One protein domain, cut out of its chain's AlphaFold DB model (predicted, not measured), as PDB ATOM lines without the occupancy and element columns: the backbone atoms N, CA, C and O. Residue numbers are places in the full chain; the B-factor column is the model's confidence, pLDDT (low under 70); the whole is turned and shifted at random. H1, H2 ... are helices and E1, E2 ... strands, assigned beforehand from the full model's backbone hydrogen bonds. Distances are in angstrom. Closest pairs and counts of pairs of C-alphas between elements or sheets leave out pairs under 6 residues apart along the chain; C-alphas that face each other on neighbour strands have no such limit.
ATOM      1  N   LEU A  23     186.187 130.196 -77.102       94.75
ATOM      2  CA  LEU A  23     185.475 129.914 -75.858       94.75
ATOM      3  C   LEU A  23     186.461 129.955 -74.685       94.75
ATOM      4  O   LEU A  23     187.511 129.321 -74.746       94.75
ATOM      5  N   ILE A  24     186.095 130.669 -73.622       95.19
ATOM      6  CA  ILE A  24     186.853 130.728 -72.366       95.19
ATOM      7  C   ILE A  24     186.240 129.752 -71.363       95.19
ATOM      8  O   ILE A  24     186.920 128.890 -70.814       95.19
ATOM      9  N   LYS A  25     184.933 129.899 -71.117       96.44
ATOM     10  CA  LYS A  25     184.190 129.098 -70.143       96.44
ATOM     11  C   LYS A  25     182.706 129.085 -70.470       96.44
ATOM     12  O   LYS A  25     182.196 130.018 -71.086       96.44
ATOM     13  N   SER A  26     182.017 128.042 -70.024       97.25
ATOM     14  CA  SER A  26     180.569 127.905 -70.153       97.25
ATOM     15  C   SER A  26     179.960 127.227 -68.932       97.25
ATOM     16  O   SER A  26     180.615 126.393 -68.308       97.25
ATOM     17  N   VAL A  27     178.695 127.524 -68.651       97.38
ATOM     18  CA  VAL A  27     177.858 126.840 -67.657       97.38
ATOM     19  C   VAL A  27     176.476 126.574 -68.260       97.38
ATOM     20  O   VAL A  27     176.007 127.371 -69.073       97.38
ATOM     21  N   VAL A  28     175.860 125.442 -67.908       96.75
ATOM     22  CA  VAL A  28     174.517 125.055 -68.365       96.75
ATOM     23  C   VAL A  28     173.639 124.771 -67.157       96.75
ATOM     24  O   VAL A  28     173.793 123.724 -66.543       96.75
ATOM     25  N   GLU A  29     172.724 125.677 -66.837       97.12
ATOM     26  CA  GLU A  29     171.813 125.582 -65.689       97.12
ATOM     27  C   GLU A  29     170.547 126.404 -65.949       97.12
ATOM     28  O   GLU A  29     170.529 127.243 -66.849       97.12
ATOM     29  N   ASP A  30     169.500 126.162 -65.164       97.56
ATOM     30  CA  ASP A  30     168.245 126.921 -65.216       97.56
ATOM     31  C   ASP A  30     168.454 128.341 -64.650       97.56
ATOM     32  O   ASP A  30     168.574 128.552 -63.433       97.56
ATOM     33  N   LEU A  31     168.585 129.319 -65.550       98.44
ATOM     34  CA  LEU A  31     168.880 130.706 -65.210       98.44
ATOM     35  C   LEU A  31     167.598 131.499 -64.961       98.44
ATOM     36  O   LEU A  31     167.565 132.298 -64.025       98.44
ATOM     37  N   ASP A  32     166.560 131.307 -65.772       97.69
ATOM     38  CA  ASP A  32     165.316 132.077 -65.657       97.69
ATOM     39  C   ASP A  32     164.160 131.349 -64.952       97.69
ATOM     40  O   ASP A  32     163.092 131.934 -64.762       97.69
ATOM     41  N   LYS A  33     164.426 130.151 -64.423       97.44
ATOM     42  CA  LYS A  33     163.533 129.343 -63.580       97.44
ATOM     43  C   LYS A  33     162.312 128.812 -64.321       97.44
ATOM     44  O   LYS A  33     161.261 128.613 -63.704       97.44
ATOM     45  N   ASP A  34     162.439 128.572 -65.623       96.81
ATOM     46  CA  ASP A  34     161.392 127.964 -66.448       96.81
ATOM     47  C   ASP A  34     161.504 126.425 -66.538       96.81
ATOM     48  O   ASP A  34     160.715 125.785 -67.235       96.81
ATOM     49  N   SER A  35     162.416 125.816 -65.761       95.56
ATOM     50  CA  SER A  35     162.757 124.383 -65.792       95.56
ATOM     51  C   SER A  35     163.453 123.919 -67.077       95.56
ATOM     52  O   SER A  35     163.548 122.713 -67.327       95.56
ATOM     53  N   VAL A  36     163.965 124.848 -67.884       95.12
ATOM     54  CA  VAL A  36     164.840 124.589 -69.026       95.12
ATOM     55  C   VAL A  36     166.193 125.239 -68.758       95.12
ATOM     56  O   VAL A  36     166.283 126.391 -68.371       95.12
ATOM     57  N   ASN A  37     167.279 124.496 -68.969       96.00
ATOM     58  CA  ASN A  37     168.610 125.059 -68.760       96.00
ATOM     59  C   ASN A  37     169.002 126.004 -69.905       96.00
ATOM     60  O   ASN A  37     168.920 125.641 -71.086       96.00
ATOM     61  N   GLU A  38     169.577 127.147 -69.543       97.69
ATOM     62  CA  GLU A  38     170.293 128.041 -70.445       97.69
ATOM     63  C   GLU A  38     171.759 127.635 -70.532       97.69
ATOM     64  O   GLU A  38     172.365 127.182 -69.562       97.69
ATOM     65  N   LEU A  39     172.369 127.883 -71.687       97.56
ATOM     66  CA  LEU A  39     173.820 127.884 -71.823       97.56
ATOM     67  C   LEU A  39     174.317 129.322 -71.678       97.56
ATOM     68  O   LEU A  39     173.978 130.181 -72.486       97.56
ATOM     69  N   VAL A  40     175.176 129.578 -70.699       98.25
ATOM     70  CA  VAL A  40     175.918 130.838 -70.586       98.25
ATOM     71  C   VAL A  40     177.360 130.582 -70.976       98.25
ATOM     72  O   VAL A  40     177.999 129.687 -70.428       98.25
ATOM     73  N   ALA A  41     177.886 131.360 -71.917       98.06
ATOM     74  CA  ALA A  41     179.240 131.205 -72.422       98.06
ATOM     75  C   ALA A  41     179.982 132.543 -72.492       98.06
ATOM     76  O   ALA A  41     179.456 133.558 -72.954       98.06
ATOM     77  N   ALA A  42     181.228 132.516 -72.031       98.06
ATOM     78  CA  ALA A  42     182.185 133.604 -72.094       98.06
ATOM     79  C   ALA A  42     183.165 133.356 -73.247       98.06
ATOM     80  O   ALA A  42     183.770 132.283 -73.338       98.06
ATOM     81  N   TYR A  43     183.350 134.360 -74.100       97.44
ATOM     82  CA  TYR A  43     184.232 134.296 -75.261       97.44
ATOM     83  C   TYR A  43     185.255 135.424 -75.254       97.44
ATOM     84  O   TYR A  43     184.930 136.562 -74.914       97.44
ATOM     85  N   ASN A  44     186.454 135.127 -75.743       96.06
ATOM     86  CA  ASN A  44     187.363 136.139 -76.265       96.06
ATOM     87  C   ASN A  44     186.890 136.529 -77.673       96.06
ATOM     88  O   ASN A  44     186.593 135.652 -78.489       96.06
ATOM     89  N   THR A  45     186.840 137.829 -77.988       94.88
ATOM     90  CA  THR A  45     186.350 138.311 -79.298       94.88
ATOM     91  C   THR A  45     187.384 138.212 -80.423       94.88
ATOM     92  O   THR A  45     187.145 138.702 -81.526       94.88
ATOM     93  N   ARG A  46     188.547 137.620 -80.142       88.56
ATOM     94  CA  ARG A  46     189.567 137.242 -81.121       88.56
ATOM     95  C   ARG A  46     190.179 135.901 -80.734       88.56
ATOM     96  O   ARG A  46     190.223 135.554 -79.553       88.56
ATOM     97  N   ILE A  47     190.692 135.174 -81.720       81.25
ATOM     98  CA  ILE A  47     191.521 133.991 -81.479       81.25
ATOM     99  C   ILE A  47     192.811 134.454 -80.799       81.25
ATOM    100  O   ILE A  47     193.509 135.340 -81.295       81.25
ATOM    101  N   VAL A  48     193.099 133.871 -79.639       69.19
ATOM    102  CA  VAL A  48     194.307 134.172 -78.870       69.19
ATOM    103  C   VAL A  48     195.470 133.400 -79.484       69.19
ATOM    104  O   VAL A  48     195.427 132.175 -79.547       69.19
ATOM    105  N   SER A  49     196.506 134.102 -79.938       67.62
ATOM    106  CA  SER A  49     197.828 133.503 -80.119       67.62
ATOM    107  C   SER A  49     198.579 133.599 -78.794       67.62
ATOM    108  O   SER A  49     198.524 134.644 -78.145       67.62
ATOM    109  N   GLU A  50     199.309 132.550 -78.414       56.62
ATOM    110  CA  GLU A  50     200.014 132.427 -77.121       56.62
ATOM    111  C   GLU A  50     200.984 133.589 -76.803       56.62
ATOM    112  O   GLU A  50     201.412 133.743 -75.666       56.62
ATOM    113  N   SER A  51     201.311 134.436 -77.784       59.31
ATOM    114  CA  SER A  51     202.273 135.539 -77.691       59.31
ATOM    115  C   SER A  51     201.687 136.958 -77.578       59.31
ATOM    116  O   SER A  51     202.467 137.908 -77.536       59.31
ATOM    117  N   SER A  52     200.361 137.165 -77.568       65.12
ATOM    118  CA  SER A  52     199.819 138.539 -77.549       65.12
ATOM    119  C   SER A  52     199.672 139.091 -76.129       65.12
ATOM    120  O   SER A  52     198.854 138.583 -75.366       65.12
ATOM    121  N   SER A  53     200.375 140.181 -75.816       74.56
ATOM    122  CA  SER A  53     200.173 140.987 -74.598       74.56
ATOM    123  C   SER A  53     199.015 141.989 -74.709       74.56
ATOM    124  O   SER A  53     198.720 142.717 -73.766       74.56
ATOM    125  N   GLU A  54     198.357 142.058 -75.868       87.12
ATOM    126  CA  GLU A  54     197.226 142.954 -76.097       87.12
ATOM    127  C   GLU A  54     195.981 142.508 -75.324       87.12
ATOM    128  O   GLU A  54     195.596 141.336 -75.362       87.12
ATOM    129  N   ASN A  55     195.289 143.471 -74.714       91.25
ATOM    130  CA  ASN A  55     194.001 143.228 -74.080       91.25
ATOM    131  C   ASN A  55     192.976 142.685 -75.089       91.25
ATOM    132  O   ASN A  55     192.822 143.218 -76.191       91.25
ATOM    133  N   ILE A  56     192.267 141.622 -74.712       93.81
ATOM    134  CA  ILE A  56     191.224 141.004 -75.529       93.81
ATOM    135  C   ILE A  56     189.868 141.360 -74.948       93.81
ATOM    136  O   ILE A  56     189.550 140.874 -73.860       93.81
ATOM    137  N   PRO A  57     189.038 142.138 -75.667       95.81
ATOM    138  CA  PRO A  57     187.651 142.321 -75.286       95.81
ATOM    139  C   PRO A  57     186.923 140.979 -75.228       95.81
ATOM    140  O   PRO A  57     187.233 140.035 -75.966       95.81
ATOM    141  N   ARG A  58     185.922 140.903 -74.356       97.00
ATOM    142  CA  ARG A  58     185.154 139.682 -74.127       97.00
ATOM    143  C   ARG A  58     183.682 139.872 -74.397       97.00
ATOM    144  O   ARG A  58     183.149 140.977 -74.366       97.00
ATOM    145  N   MET A  59     183.024 138.758 -74.677       97.81
ATOM    146  CA  MET A  59     181.586 138.715 -74.873       97.81
ATOM    147  C   MET A  59     180.988 137.595 -74.039       97.81
ATOM    148  O   MET A  59     181.426 136.450 -74.120       97.81
ATOM    149  N   LEU A  60     179.964 137.935 -73.269       98.50
ATOM    150  CA  LEU A  60     179.072 136.983 -72.633       98.50
ATOM    151  C   LEU A  60     177.876 136.755 -73.559       98.50
ATOM    152  O   LEU A  60     177.277 137.719 -74.045       98.50
ATOM    153  N   VAL A  61     177.509 135.499 -73.783       98.44
ATOM    154  CA  VAL A  61     176.268 135.136 -74.466       98.44
ATOM    155  C   VAL A  61     175.492 134.146 -73.617       98.44
ATOM    156  O   VAL A  61     176.051 133.167 -73.128       98.44
ATOM    157  N   ILE A  62     174.201 134.406 -73.471       98.31
ATOM    158  CA  ILE A  62     173.216 133.503 -72.889       98.31
ATOM    159  C   ILE A  62     172.403 132.949 -74.051       98.31
ATOM    160  O   ILE A  62     171.910 133.715 -74.882       98.31
ATOM    161  N   TYR A  63     172.279 131.633 -74.119       98.00
ATOM    162  CA  TYR A  63     171.536 130.918 -75.141       98.00
ATOM    163  C   TYR A  63     170.331 130.224 -74.518       98.00
ATOM    164  O   TYR A  63     170.455 129.588 -73.471       98.00
ATOM    165  N   LYS A  64     169.200 130.276 -75.221       96.62
ATOM    166  CA  LYS A  64     168.041 129.420 -74.959       96.62
ATOM    167  C   LYS A  64     168.145 128.146 -75.791       96.62
ATOM    168  O   LYS A  64     168.715 128.148 -76.891       96.62
ATOM    169  N   LYS A  65     167.599 127.055 -75.262       92.06
ATOM    170  CA  LYS A  65     167.524 125.779 -75.973       92.06
ATOM    171  C   LYS A  65     166.298 125.764 -76.885       92.06
ATOM    172  O   LYS A  65     165.179 125.933 -76.415       92.06
ATOM    173  N   ASP A  66     166.511 125.521 -78.171       86.25
ATOM    174  CA  ASP A  66     165.456 125.296 -79.162       86.25
ATOM    175  C   ASP A  66     165.643 123.898 -79.773       86.25
ATOM    176  O   ASP A  66     166.482 123.664 -80.652       86.25
ATOM    177  N   GLY A  67     164.940 122.918 -79.199       85.69
ATOM    178  CA  GLY A  67     165.124 121.500 -79.501       85.69
ATOM    179  C   GLY A  67     166.550 121.022 -79.198       85.69
ATOM    180  O   GLY A  67     166.955 120.908 -78.040       85.69
ATOM    181  N   VAL A  68     167.316 120.714 -80.250       83.75
ATOM    182  CA  VAL A  68     168.728 120.288 -80.160       83.75
ATOM    183  C   VAL A  68     169.723 121.433 -80.367       83.75
ATOM    184  O   VAL A  68     170.931 121.209 -80.286       83.75
ATOM    185  N   ASN A  69     169.244 122.648 -80.631       88.19
ATOM    186  CA  ASN A  69     170.078 123.795 -80.964       88.19
ATOM    187  C   ASN A  69     170.110 124.817 -79.823       88.19
ATOM    188  O   ASN A  69     169.181 124.920 -79.026       88.19
ATOM    189  N   TRP A  70     171.196 125.583 -79.773       94.50
ATOM    190  CA  TRP A  70     171.348 126.738 -78.894       94.50
ATOM    191  C   TRP A  70     171.150 128.011 -79.710       94.50
ATOM    192  O   TRP A  70     171.899 128.255 -80.660       94.50
ATOM    193  N   THR A  71     170.184 128.835 -79.320       95.00
ATOM    194  CA  THR A  71     169.877 130.105 -79.989       95.00
ATOM    195  C   THR A  71     170.266 131.267 -79.072       95.00
ATOM    196  O   THR A  71     169.880 131.247 -77.901       95.00
ATOM    197  N   PRO A  72     171.044 132.266 -79.543       96.25
ATOM    198  CA  PRO A  72     171.404 133.420 -78.723       96.25
ATOM    199  C   PRO A  72     170.153 134.131 -78.205       96.25
ATOM    200  O   PRO A  72     169.263 134.466 -78.984       96.25
ATOM    201  N   TRP A  73     170.108 134.379 -76.899       97.69
ATOM    202  CA  TRP A  73     169.019 135.087 -76.235       97.69
ATOM    203  C   TRP A  73     169.469 136.457 -75.723       97.69
ATOM    204  O   TRP A  73     168.860 137.470 -76.061       97.69
ATOM    205  N   ILE A  74     170.570 136.511 -74.965       97.88
ATOM    206  CA  ILE A  74     171.136 137.758 -74.426       97.88
ATOM    207  C   ILE A  74     172.625 137.806 -74.753       97.88
ATOM    208  O   ILE A  74     173.328 136.806 -74.634       97.88
ATOM    209  N   GLN A  75     173.123 138.976 -75.151       97.69
ATOM    210  CA  GLN A  75     174.540 139.199 -75.430       97.69
ATOM    211  C   GLN A  75     175.025 140.462 -74.729       97.69
ATOM    212  O   GLN A  75     174.363 141.496 -74.775       97.69
ATOM    213  N   SER A  76     176.208 140.398 -74.122       97.81
ATOM    214  CA  SER A  76     176.873 141.562 -73.542       97.81
ATOM    215  C   SER A  76     178.353 141.580 -73.902       97.81
ATOM    216  O   SER A  76     179.049 140.580 -73.749       97.81
ATOM    217  N   LYS A  77     178.836 142.739 -74.356       96.25
ATOM    218  CA  LYS A  77     180.261 143.003 -74.632       96.25
ATOM    219  C   LYS A  77     180.981 143.690 -73.464       96.25
ATOM    220  O   LYS A  77     182.140 144.054 -73.602       96.25
ATOM    221  N   THR A  78     180.278 143.930 -72.358       94.94
ATOM    222  CA  THR A  78     180.780 144.707 -71.210       94.94
ATOM    223  C   THR A  78     180.613 143.987 -69.874       94.94
ATOM    224  O   THR A  78     181.116 144.462 -68.866       94.94
ATOM    225  N   ALA A  79     179.920 142.842 -69.842       96.62
ATOM    226  CA  ALA A  79     179.719 142.057 -68.619       96.62
ATOM    227  C   ALA A  79     180.994 141.344 -68.128       96.62
ATOM    228  O   ALA A  79     181.033 140.870 -66.996       96.62
ATOM    229  N   LEU A  80     182.005 141.227 -68.990       97.31
ATOM    230  CA  LEU A  80     183.268 140.558 -68.710       97.31
ATOM    231  C   LEU A  80     184.407 141.550 -68.903       97.31
ATOM    232  O   LEU A  80     184.439 142.248 -69.919       97.31
ATOM    233  N   LEU A  81     185.345 141.565 -67.961       95.94
ATOM    234  CA  LEU A  81     186.598 142.292 -68.110       95.94
ATOM    235  C   LEU A  81     187.463 141.626 -69.184       95.94
ATOM    236  O   LEU A  81     187.467 140.399 -69.330       95.94
ATOM    237  N   GLY A  82     188.194 142.437 -69.940       94.50
ATOM    238  CA  GLY A  82     189.137 141.989 -70.951       94.50
ATOM    239  C   GLY A  82     190.283 141.166 -70.367       94.50
ATOM    240  O   GLY A  82     190.557 141.195 -69.169       94.50
ATOM    241  N   SER A  83     190.972 140.412 -71.221       93.50
ATOM    242  CA  SER A  83     192.018 139.465 -70.803       93.50
ATOM    243  C   SER A  83     193.255 140.081 -70.145       93.50
ATOM    244  O   SER A  83     194.147 139.333 -69.765       93.50
ATOM    245  N   GLN A  84     193.383 141.406 -70.103       91.88
ATOM    246  CA  GLN A  84     194.485 142.121 -69.448       91.88
ATOM    247  C   GLN A  84     193.977 143.251 -68.534       91.88
ATOM    248  O   GLN A  84     194.756 144.088 -68.080       91.88
ATOM    249  N   ASP A  85     192.671 143.292 -68.253       92.62
ATOM    250  CA  ASP A  85     192.054 144.340 -67.429       92.62
ATOM    251  C   ASP A  85     192.374 144.195 -65.927       92.62
ATOM    252  O   ASP A  85     192.090 145.106 -65.155       92.62
ATOM    253  N   GLY A  86     193.009 143.096 -65.501       90.38
ATOM    254  CA  GLY A  86     193.584 142.944 -64.159       90.38
ATOM    255  C   GLY A  86     194.864 143.763 -63.961       90.38
ATOM    256  O   GLY A  86     195.425 143.790 -62.868       90.38
ATOM    257  N   GLY A  87     195.331 144.444 -65.011       88.25
ATOM    258  CA  GLY A  87     196.484 145.327 -64.979       88.25
ATOM    259  C   GLY A  87     197.817 144.607 -65.212       88.25
ATOM    260  O   GLY A  87     197.867 143.384 -65.350       88.25
ATOM    261  N   PRO A  88     198.929 145.364 -65.251       81.75
ATOM    262  CA  PRO A  88     200.234 144.851 -65.672       81.75
ATOM    263  C   PRO A  88     200.793 143.716 -64.808       81.75
ATOM    264  O   PRO A  88     201.627 142.950 -65.284       81.75
ATOM    265  N   MET A  89     200.381 143.637 -63.538       83.12
ATOM    266  CA  MET A  89     200.921 142.665 -62.586       83.12
ATOM    267  C   MET A  89     200.096 141.378 -62.508       83.12
ATOM    268  O   MET A  89     200.671 140.304 -62.344       83.12
ATOM    269  N   TRP A  90     198.774 141.472 -62.655       85.44
ATOM    270  CA  TRP A  90     197.872 140.334 -62.458       85.44
ATOM    271  C   TRP A  90     197.311 139.765 -63.763       85.44
ATOM    272  O   TRP A  90     196.939 138.595 -63.808       85.44
ATOM    273  N   GLY A  91     197.310 140.541 -64.849       89.88
ATOM    274  CA  GLY A  91     196.924 140.064 -66.173       89.88
ATOM    275  C   GLY A  91     195.421 139.832 -66.302       89.88
ATOM    276  O   GLY A  91     194.645 140.785 -66.275       89.88
ATOM    277  N   ASP A  92     195.016 138.578 -66.512       93.19
ATOM    278  CA  ASP A  92     193.641 138.204 -66.855       93.19
ATOM    279  C   ASP A  92     192.736 138.105 -65.620       93.19
ATOM    280  O   ASP A  92     192.834 137.115 -64.899       93.19
ATOM    281  N   PRO A  93     191.812 139.058 -65.400       95.06
ATOM    282  CA  PRO A  93     191.010 139.122 -64.186       95.06
ATOM    283  C   PRO A  93     189.883 138.089 -64.125       95.06
ATOM    284  O   PRO A  93     189.260 137.962 -63.080       95.06
ATOM    285  N   PHE A  94     189.545 137.395 -65.216       96.19
ATOM    286  CA  PHE A  94     188.379 136.505 -65.251       96.19
ATOM    287  C   PHE A  94     188.687 135.124 -64.679       96.19
ATOM    288  O   PHE A  94     189.521 134.392 -65.207       96.19
ATOM    289  N   GLU A  95     187.930 134.716 -63.660       95.94
ATOM    290  CA  GLU A  95     188.141 133.433 -62.986       95.94
ATOM    291  C   GLU A  95     187.085 132.396 -63.389       95.94
ATOM    292  O   GLU A  95     187.391 131.267 -63.802       95.94
ATOM    293  N   SER A  96     185.804 132.747 -63.251       96.69
ATOM    294  CA  SER A  96     184.716 131.812 -63.529       96.69
ATOM    295  C   SER A  96     183.355 132.477 -63.740       96.69
ATOM    296  O   SER A  96     183.139 133.649 -63.443       96.69
ATOM    297  N   ILE A  97     182.428 131.671 -64.254       97.88
ATOM    298  CA  ILE A  97     180.992 131.941 -64.285       97.88
ATOM    299  C   ILE A  97     180.275 130.791 -63.594       97.88
ATOM    300  O   ILE A  97     180.691 129.636 -63.709       97.88
ATOM    301  N   GLU A  98     179.195 131.113 -62.900       98.00
ATOM    302  CA  GLU A  98     178.379 130.163 -62.159       98.00
ATOM    303  C   GLU A  98     176.917 130.602 -62.200       98.00
ATOM    304  O   GLU A  98     176.628 131.797 -62.196       98.00
ATOM    305  N   ILE A  99     175.990 129.648 -62.203       98.25
ATOM    306  CA  ILE A  99     174.572 129.930 -61.979       98.25
ATOM    307  C   ILE A  99     174.183 129.318 -60.639       98.25
ATOM    308  O   ILE A  99     174.369 128.124 -60.414       98.25
ATOM    309  N   LYS A 100     173.638 130.142 -59.743       97.38
ATOM    310  CA  LYS A 100     173.118 129.714 -58.440       97.38
ATOM    311  C   LYS A 100     171.714 130.256 -58.252       97.38
ATOM    312  O   LYS A 100     171.521 131.465 -58.190       97.38
ATOM    313  N   ASN A 101     170.736 129.362 -58.120       95.88
ATOM    314  CA  ASN A 101     169.336 129.715 -57.857       95.88
ATOM    315  C   ASN A 101     168.761 130.742 -58.857       95.88
ATOM    316  O   ASN A 101     168.088 131.693 -58.443       95.88
ATOM    317  N   GLY A 102     169.027 130.558 -60.156       96.88
ATOM    318  CA  GLY A 102     168.610 131.466 -61.234       96.88
ATOM    319  C   GLY A 102     169.301 132.833 -61.216       96.88
ATOM    320  O   GLY A 102     168.728 133.838 -61.624       96.88
ATOM    321  N   ILE A 103     170.515 132.900 -60.668       97.62
ATOM    322  CA  ILE A 103     171.356 134.098 -60.676       97.62
ATOM    323  C   ILE A 103     172.677 133.733 -61.339       97.62
ATOM    324  O   ILE A 103     173.377 132.837 -60.867       97.62
ATOM    325  N   LEU A 104     173.023 134.452 -62.407       98.31
ATOM    326  CA  LEU A 104     174.348 134.388 -63.010       98.31
ATOM    327  C   LEU A 104     175.334 135.196 -62.162       98.31
ATOM    328  O   LEU A 104     175.183 136.406 -62.003       98.31
ATOM    329  N   ILE A 105     176.357 134.521 -61.652       98.38
ATOM    330  CA  ILE A 105     177.461 135.103 -60.897       98.38
ATOM    331  C   ILE A 105     178.716 135.023 -61.762       98.38
ATOM    332  O   ILE A 105     179.036 133.975 -62.326       98.38
ATOM    333  N   ILE A 106     179.418 136.146 -61.874       97.81
ATOM    334  CA  ILE A 106     180.664 136.268 -62.628       97.81
ATOM    335  C   ILE A 106     181.757 136.662 -61.643       97.81
ATOM    336  O   ILE A 106     181.642 137.693 -60.980       97.81
ATOM    337  N   TYR A 107     182.805 135.851 -61.560       97.12
ATOM    338  CA  TYR A 107     183.927 136.085 -60.661       97.12
ATOM    339  C   TYR A 107     185.094 136.673 -61.443       97.12
ATOM    340  O   TYR A 107     185.594 136.059 -62.394       97.12
ATOM    341  N   HIS A 108     185.505 137.863 -61.019       95.50
ATOM    342  CA  HIS A 108     186.756 138.475 -61.422       95.50
ATOM    343  C   HIS A 108     187.561 138.830 -60.177       95.50
ATOM    344  O   HIS A 108     186.977 139.290 -59.190       95.50
ATOM    345  N   PHE A 109     188.881 138.697 -60.246       90.81
ATOM    346  CA  PHE A 109     189.750 139.378 -59.295       90.81
ATOM    347  C   PHE A 109     190.002 140.822 -59.750       90.81
ATOM    348  O   PHE A 109     189.842 141.168 -60.922       90.81
TER     349      PHE A 109
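What this domain is: This is residues 23 to 109 of the 117 residues of an uncharacterized protein of Paludibacter sp. 47-17 (UniProt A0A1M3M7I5). A strongly twisted four-strand sheet, E1 to E4, is partly covered on one face by the two-strand hairpin E5 and E6, a small, lopsided sandwich in which E5 sits over E1 and E2. The little helix H1 and the loop of residues 45 to 57 lie toward the same end of the long axis. The printed part has 87 residues, mostly strand, in the order E1 E2 E3 E4 H1 E5 E6; both sheets are antiparallel, the larger one in the order E1 E2 E3 E4. It is only just compact, close to loose, with a radius of gyration of the C-alphas of 14.1 A, and elongated, spanning 43 by 24 by 18 A.

Where its parts are: E1, residues 23 to 29, begins at C-alpha 23 (185.475, 129.914, -75.858) and is 17.6 A long. E2 is residues 38 to 44, 19.8 A; E3, residues 58 to 66, 24.9 A; E4, residues 69 to 76, 20.4 A. H1 is residues 87 to 90, 5.8 A. E5, residues 94 to 100, is 18.0 A, and E6, residues 103 to 108, is 16.0 A, ending at C-alpha 108 (186.756, 138.475, -61.422).

How they stand to each other: E1 to E4 form a meander, each strand the antiparallel neighbour of the one before. Within hydrogen-bond range are N 27 and O 40 of the neighbours E1 and E2, 2.9 A apart, N 41 and O 61 of the neighbours E2 and E3, 2.8 A apart, and N 62 and O 74 of the neighbours E3 and E4, 2.8 A apart. E4 bends by 54 degrees at residue 73. In the hairpin E5 and E6, N 98 and O 105 are 2.9 A apart. The closest C-alphas of E1 and E5, Glu 29 and Ile 99, are 6.3 A apart; E2 and E5 are near each other. H1 is not on the four-strand sheet, and is too short for an O i to N i+4 pair.

The domain as a whole: The C-alphas of Gly 67 and Met 89, the two farthest apart, are 44.9 A apart. The printed part has no cut. The link E2 to E3 is long, 13 residues, and its residues 48 to 52 are under pLDDT 70; the mean of the printed part is 92.7.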